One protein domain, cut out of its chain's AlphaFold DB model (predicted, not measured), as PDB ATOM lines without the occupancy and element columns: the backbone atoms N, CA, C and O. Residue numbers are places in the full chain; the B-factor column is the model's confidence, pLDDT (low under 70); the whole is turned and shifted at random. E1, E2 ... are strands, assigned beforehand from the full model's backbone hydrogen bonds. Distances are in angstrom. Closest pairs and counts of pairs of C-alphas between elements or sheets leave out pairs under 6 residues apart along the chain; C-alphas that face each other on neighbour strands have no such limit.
ATOM      1  N   ALA A 383      23.726 -25.258   6.462       89.56
ATOM      2  CA  ALA A 383      22.842 -24.213   6.952       89.56
ATOM      3  C   ALA A 383      22.699 -24.300   8.479       89.56
ATOM      4  O   ALA A 383      22.553 -25.377   9.059       89.56
ATOM      5  N   CYS A 384      22.731 -23.146   9.123       87.38
ATOM      6  CA  CYS A 384      22.564 -22.982  10.554       87.38
ATOM      7  C   CYS A 384      21.550 -21.867  10.826       87.38
ATOM      8  O   CYS A 384      20.970 -21.306   9.897       87.38
ATOM      9  N   ASN A 385      21.299 -21.554  12.097       84.75
ATOM     10  CA  ASN A 385      20.345 -20.527  12.513       84.75
ATOM     11  C   ASN A 385      18.906 -20.781  12.010       84.75
ATOM     12  O   ASN A 385      18.142 -19.841  11.787       84.75
ATOM     13  N   LEU A 386      18.543 -22.053  11.822       82.50
ATOM     14  CA  LEU A 386      17.234 -22.463  11.311       82.50
ATOM     15  C   LEU A 386      16.182 -22.417  12.432       82.50
ATOM     16  O   LEU A 386      16.531 -22.617  13.598       82.50
ATOM     17  N   PRO A 387      14.890 -22.208  12.128       78.50
ATOM     18  CA  PRO A 387      13.832 -22.432  13.105       78.50
ATOM     19  C   PRO A 387      13.866 -23.897  13.564       78.50
ATOM     20  O   PRO A 387      14.005 -24.816  12.759       78.50
ATOM     21  N   GLY A 388      13.781 -24.125  14.867       75.06
ATOM     22  CA  GLY A 388      13.751 -25.457  15.462       75.06
ATOM     23  C   GLY A 388      12.495 -26.218  15.050       75.06
ATOM     24  O   GLY A 388      11.475 -25.631  14.710       75.06
ATOM     25  N   GLN A 389      12.556 -27.548  15.080       70.19
ATOM     26  CA  GLN A 389      11.477 -28.396  14.557       70.19
ATOM     27  C   GLN A 389      10.269 -28.537  15.496       70.19
ATOM     28  O   GLN A 389       9.232 -29.047  15.081       70.19
ATOM     29  N   LYS A 390      10.384 -28.108  16.759       70.25
ATOM     30  CA  LYS A 390       9.290 -28.145  17.737       70.25
ATOM     31  C   LYS A 390       9.083 -26.761  18.360       70.25
ATOM     32  O   LYS A 390      10.073 -26.162  18.790       70.25
ATOM     33  N   PRO A 391       7.835 -26.261  18.422       72.00
ATOM     34  CA  PRO A 391       7.529 -25.054  19.174       72.00
ATOM     35  C   PRO A 391       7.735 -25.320  20.670       72.00
ATOM     36  O   PRO A 391       7.437 -26.404  21.180       72.00
ATOM     37  N   ARG A 392       8.281 -24.330  21.367       70.69
ATOM     38  CA  ARG A 392       8.377 -24.281  22.824       70.69
ATOM     39  C   ARG A 392       6.978 -24.060  23.427       70.69
ATOM     40  O   ARG A 392       6.067 -23.640  22.712       70.69
ATOM     41  N   PRO A 393       6.788 -24.305  24.738       66.06
ATOM     42  CA  PRO A 393       5.498 -24.103  25.410       66.06
ATOM     43  C   PRO A 393       4.925 -22.679  25.300       66.06
ATOM     44  O   PRO A 393       3.722 -22.499  25.445       66.06
ATOM     45  N   ASP A 394       5.768 -21.680  25.035       70.81
ATOM     46  CA  ASP A 394       5.390 -20.276  24.816       70.81
ATOM     47  C   ASP A 394       5.040 -19.950  23.347       70.81
ATOM     48  O   ASP A 394       4.823 -18.791  23.002       70.81
ATOM     49  N   GLY A 395       5.007 -20.955  22.467       74.75
ATOM     50  CA  GLY A 395       4.747 -20.797  21.035       74.75
ATOM     51  C   GLY A 395       5.952 -20.326  20.212       74.75
ATOM     52  O   GLY A 395       5.853 -20.250  18.988       74.75
ATOM     53  N   SER A 396       7.101 -20.041  20.836       73.62
ATOM     54  CA  SER A 396       8.324 -19.667  20.122       73.62
ATOM     55  C   SER A 396       9.045 -20.898  19.561       73.62
ATOM     56  O   SER A 396       9.005 -21.984  20.132       73.62
ATOM     57  N   TYR A 397       9.753 -20.757  18.443       74.50
ATOM     58  CA  TYR A 397      10.649 -21.807  17.955       74.50
ATOM     59  C   TYR A 397      12.068 -21.521  18.452       74.50
ATOM     60  O   TYR A 397      12.631 -20.463  18.168       74.50
ATOM     61  N   GLY A 398      12.671 -22.462  19.188       70.81
ATOM     62  CA  GLY A 398      14.111 -22.401  19.466       70.81
ATOM     63  C   GLY A 398      14.895 -22.420  18.151       70.81
ATOM     64  O   GLY A 398      14.412 -22.990  17.184       70.81
ATOM     65  N   ARG A 399      16.080 -21.807  18.062       73.56
ATOM     66  CA  ARG A 399      16.888 -21.872  16.829       73.56
ATOM     67  C   ARG A 399      17.773 -23.116  16.828       73.56
ATOM     68  O   ARG A 399      18.467 -23.373  17.809       73.56
ATOM     69  N   LEU A 400      17.775 -23.870  15.733       70.75
ATOM     70  CA  LEU A 400      18.748 -24.928  15.492       70.75
ATOM     71  C   LEU A 400      20.079 -24.273  15.100       70.75
ATOM     72  O   LEU A 400      20.144 -23.565  14.094       70.75
ATOM     73  N   TYR A 401      21.124 -24.510  15.895       78.25
ATOM     74  CA  TYR A 401      22.463 -23.949  15.685       78.25
ATOM     75  C   TYR A 401      22.461 -22.413  15.543       78.25
ATOM     76  O   TYR A 401      22.743 -21.911  14.455       78.25
ATOM     77  N   PRO A 402      22.113 -21.640  16.589       81.62
ATOM     78  CA  PRO A 402      22.126 -20.175  16.524       81.62
ATOM     79  C   PRO A 402      23.490 -19.619  16.075       81.62
ATOM     80  O   PRO A 402      24.523 -20.274  16.245       81.62
ATOM     81  N   ILE A 403      23.501 -18.395  15.531       81.44
ATOM     82  CA  ILE A 403      24.749 -17.686  15.187       81.44
ATOM     83  C   ILE A 403      25.709 -17.717  16.386       81.44
ATOM     84  O   ILE A 403      25.305 -17.443  17.513       81.44
ATOM     85  N   GLY A 404      26.966 -18.083  16.137       81.38
ATOM     86  CA  GLY A 404      27.992 -18.287  17.162       81.38
ATOM     87  C   GLY A 404      28.138 -19.733  17.649       81.38
ATOM     88  O   GLY A 404      29.110 -20.031  18.335       81.38
ATOM     89  N   THR A 405      27.240 -20.651  17.270       82.81
ATOM     90  CA  THR A 405      27.405 -22.082  17.586       82.81
ATOM     91  C   THR A 405      28.702 -22.613  16.984       82.81
ATOM     92  O   THR A 405      28.915 -22.459  15.782       82.81
ATOM     93  N   ALA A 406      29.532 -23.267  17.797       85.25
ATOM     94  CA  ALA A 406      30.749 -23.937  17.355       85.25
ATOM     95  C   ALA A 406      30.523 -25.451  17.226       85.25
ATOM     96  O   ALA A 406      29.925 -26.072  18.101       85.25
ATOM     97  N   MET A 407      31.004 -26.033  16.133       86.19
ATOM     98  CA  MET A 407      30.955 -27.464  15.812       86.19
ATOM     99  C   MET A 407      32.318 -27.888  15.249       86.19
ATOM    100  O   MET A 407      33.147 -27.031  14.953       86.19
ATOM    101  N   ARG A 408      32.569 -29.187  15.069       86.94
ATOM    102  CA  ARG A 408      33.782 -29.680  14.392       86.94
ATOM    103  C   ARG A 408      33.438 -30.350  13.065       86.94
ATOM    104  O   ARG A 408      32.366 -30.942  12.953       86.94
ATOM    105  N   ASP A 409      34.326 -30.281  12.077       89.12
ATOM    106  CA  ASP A 409      34.243 -31.156  10.901       89.12
ATOM    107  C   ASP A 409      34.758 -32.568  11.223       89.12
ATOM    108  O   ASP A 409      35.152 -32.875  12.351       89.12
ATOM    109  N   ALA A 410      34.748 -33.448  10.218       87.81
ATOM    110  CA  ALA A 410      35.265 -34.810  10.326       87.81
ATOM    111  C   ALA A 410      36.762 -34.884  10.687       87.81
ATOM    112  O   ALA A 410      37.204 -35.906  11.201       87.81
ATOM    113  N   ASN A 411      37.521 -33.806  10.462       87.94
ATOM    114  CA  ASN A 411      38.944 -33.704  10.782       87.94
ATOM    115  C   ASN A 411      39.187 -33.043  12.150       87.94
ATOM    116  O   ASN A 411      40.329 -32.801  12.536       87.94
ATOM    117  N   GLY A 412      38.121 -32.733  12.897       85.56
ATOM    118  CA  GLY A 412      38.206 -32.104  14.208       85.56
ATOM    119  C   GLY A 412      38.453 -30.593  14.172       85.56
ATOM    120  O   GLY A 412      38.654 -30.005  15.240       85.56
ATOM    121  N   VAL A 413      38.418 -29.954  12.997       87.38
ATOM    122  CA  VAL A 413      38.618 -28.509  12.837       87.38
ATOM    123  C   VAL A 413      37.330 -27.774  13.197       87.38
ATOM    124  O   VAL A 413      36.235 -28.191  12.830       87.38
ATOM    125  N   THR A 414      37.452 -26.681  13.953       88.19
ATOM    126  CA  THR A 414      36.291 -25.940  14.465       88.19
ATOM    127  C   THR A 414      35.648 -25.081  13.376       88.19
ATOM    128  O   THR A 414      36.315 -24.258  12.749       88.19
ATOM    129  N   LEU A 415      34.334 -25.227  13.217       89.75
ATOM    130  CA  LEU A 415      33.472 -24.339  12.447       89.75
ATOM    131  C   LEU A 415      32.562 -23.560  13.383       89.75
ATOM    132  O   LEU A 415      32.135 -24.059  14.420       89.75
ATOM    133  N   SER A 416      32.218 -22.350  12.979       90.19
ATOM    134  CA  SER A 416      31.277 -21.474  13.657       90.19
ATOM    135  C   SER A 416      30.104 -21.180  12.720       90.19
ATOM    136  O   SER A 416      30.287 -20.968  11.521       90.19
ATOM    137  N   CYS A 417      28.882 -21.189  13.250       89.12
ATOM    138  CA  CYS A 417      27.705 -20.691  12.544       89.12
ATOM    139  C   CYS A 417      27.797 -19.162  12.430       89.12
ATOM    140  O   CYS A 417      27.743 -18.469  13.448       89.12
ATOM    141  N   GLN A 418      27.939 -18.632  11.212       89.62
ATOM    142  CA  GLN A 418      28.251 -17.217  10.982       89.62
ATOM    143  C   GLN A 418      27.169 -16.474  10.184       89.62
ATOM    144  O   GLN A 418      26.572 -16.997   9.239       89.62
ATOM    145  N   SER A 419      26.951 -15.217  10.572       86.44
ATOM    146  CA  SER A 419      26.187 -14.202   9.830       86.44
ATOM    147  C   SER A 419      27.100 -13.546   8.777       86.44
ATOM    148  O   SER A 419      28.301 -13.458   9.032       86.44
ATOM    149  N   PRO A 420      26.599 -13.089   7.608       86.81
ATOM    150  CA  PRO A 420      25.192 -13.011   7.183       86.81
ATOM    151  C   PRO A 420      24.648 -14.287   6.532       86.81
ATOM    152  O   PRO A 420      23.446 -14.405   6.315       86.81
ATOM    153  N   HIS A 421      25.511 -15.253   6.214       86.62
ATOM    154  CA  HIS A 421      25.134 -16.390   5.371       86.62
ATOM    155  C   HIS A 421      24.316 -17.474   6.085       86.62
ATOM    156  O   HIS A 421      23.775 -18.339   5.404       86.62
ATOM    157  N   ASN A 422      24.217 -17.446   7.422       91.94
ATOM    158  CA  ASN A 422      23.570 -18.492   8.223       91.94
ATOM    159  C   ASN A 422      24.116 -19.889   7.873       91.94
ATOM    160  O   ASN A 422      23.362 -20.838   7.661       91.94
ATOM    161  N   GLN A 423      25.443 -20.011   7.780       93.00
ATOM    162  CA  GLN A 423      26.138 -21.263   7.473       93.00
ATOM    163  C   GLN A 423      27.287 -21.503   8.448       93.00
ATOM    164  O   GLN A 423      27.895 -20.554   8.949       93.00
ATOM    165  N   PHE A 424      27.617 -22.774   8.670       91.75
ATOM    166  CA  PHE A 424      28.850 -23.158   9.349       91.75
ATOM    167  C   PHE A 424      30.061 -22.886   8.457       91.75
ATOM    168  O   PHE A 424      30.151 -23.401   7.344       91.75
ATOM    169  N   ARG A 425      30.991 -22.074   8.953       92.81
ATOM    170  CA  ARG A 425      32.233 -21.671   8.284       92.81
ATOM    171  C   ARG A 425      33.406 -21.882   9.221       92.81
ATOM    172  O   ARG A 425      33.231 -21.876  10.438       92.81
ATOM    173  N   TYR A 426      34.594 -22.059   8.668       92.94
ATOM    174  CA  TYR A 426      35.806 -22.087   9.472       92.94
ATOM    175  C   TYR A 426      36.027 -20.729  10.151       92.94
ATOM    176  O   TYR A 426      35.406 -19.718   9.805       92.94
ATOM    177  N   LEU A 427      36.902 -20.693  11.156       88.75
ATOM    178  CA  LEU A 427      37.176 -19.466  11.915       88.75
ATOM    179  C   LEU A 427      37.757 -18.334  11.043       88.75
ATOM    180  O   LEU A 427      37.653 -17.171  11.414       88.75
TER     181      LEU A 427
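This is residues 383 to 427 of the 433 residues of an uncharacterized protein of Massilia oculi (UniProt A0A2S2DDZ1). Two small antiparallel sheets sit one after the other along an elongated outline: the two-strand hairpin E1 and E2 makes one end, and the three-strand sheet E3, E4, E5 makes the other. Residues 401 to 405 join the two parts, whose strands keep apart, and the whole is loose, with a radius of gyration of the C-alphas of 12.1 A. The printed part has 45 residues with five named strands, E1 to E5 in that order along the chain, and no named helix; the class is all strand, though under half of the residues, 22 of 45, are in named elements. The larger sheet has the order E3, E4, E5, all antiparallel, and the C-alphas span 37 by 21 by 13 A.

E1, residues 386 to 391, is the longest strand by residues, 12.8 A from first to last C-alpha; it begins at C-alpha 386, at (17.234, -22.463, 11.311). E2, residues 397 to 400, measures 9.0 A. E3, residues 406 to 408, measures 7.1 A and begins at C-alpha 406, at (30.749, -23.937, 17.355). E4, residues 414 to 418, measures 12.4 A. E5, residues 423 to 426, measures 9.9 A and ends at C-alpha 426, at (35.806, -22.087, 9.472).

E3, E4 and E5 form a meander, each strand the antiparallel neighbour of the one before, with E3 and E5 as edge strands and E4 as the inner one. E3 and E4 are a hairpin with 139 degrees between their directions; the C-alphas of Ala 406 and Ser 416 face each other at 4.5 A, and N 407 and O 415 are within hydrogen-bond range at 2.8 A. E4 and E5 are a hairpin too, also at 139 degrees; the C-alphas of Cys 417 and Phe 424 face each other at 4.2 A, and N 416 and O 425 stand at 2.8 A, N 425 and O 416 at 2.9 A, both within hydrogen-bond range. E1 and E2 are the third hairpin, antiparallel at 136 degrees; the C-alphas of Pro 391 and Tyr 397 face each other at 4.7 A, and N 388 and O 398 are within hydrogen-bond range at 2.7 A. E1 is apart from E3, E4 and E5, and so is E2.

The two C-alphas farthest apart, those of Asp 394 and Asn 411, are 38.8 A from each other. The four links between strands are tight, and the printed part has no cut. The mean pLDDT of the printed part is 82.6; residue 393 is under 70.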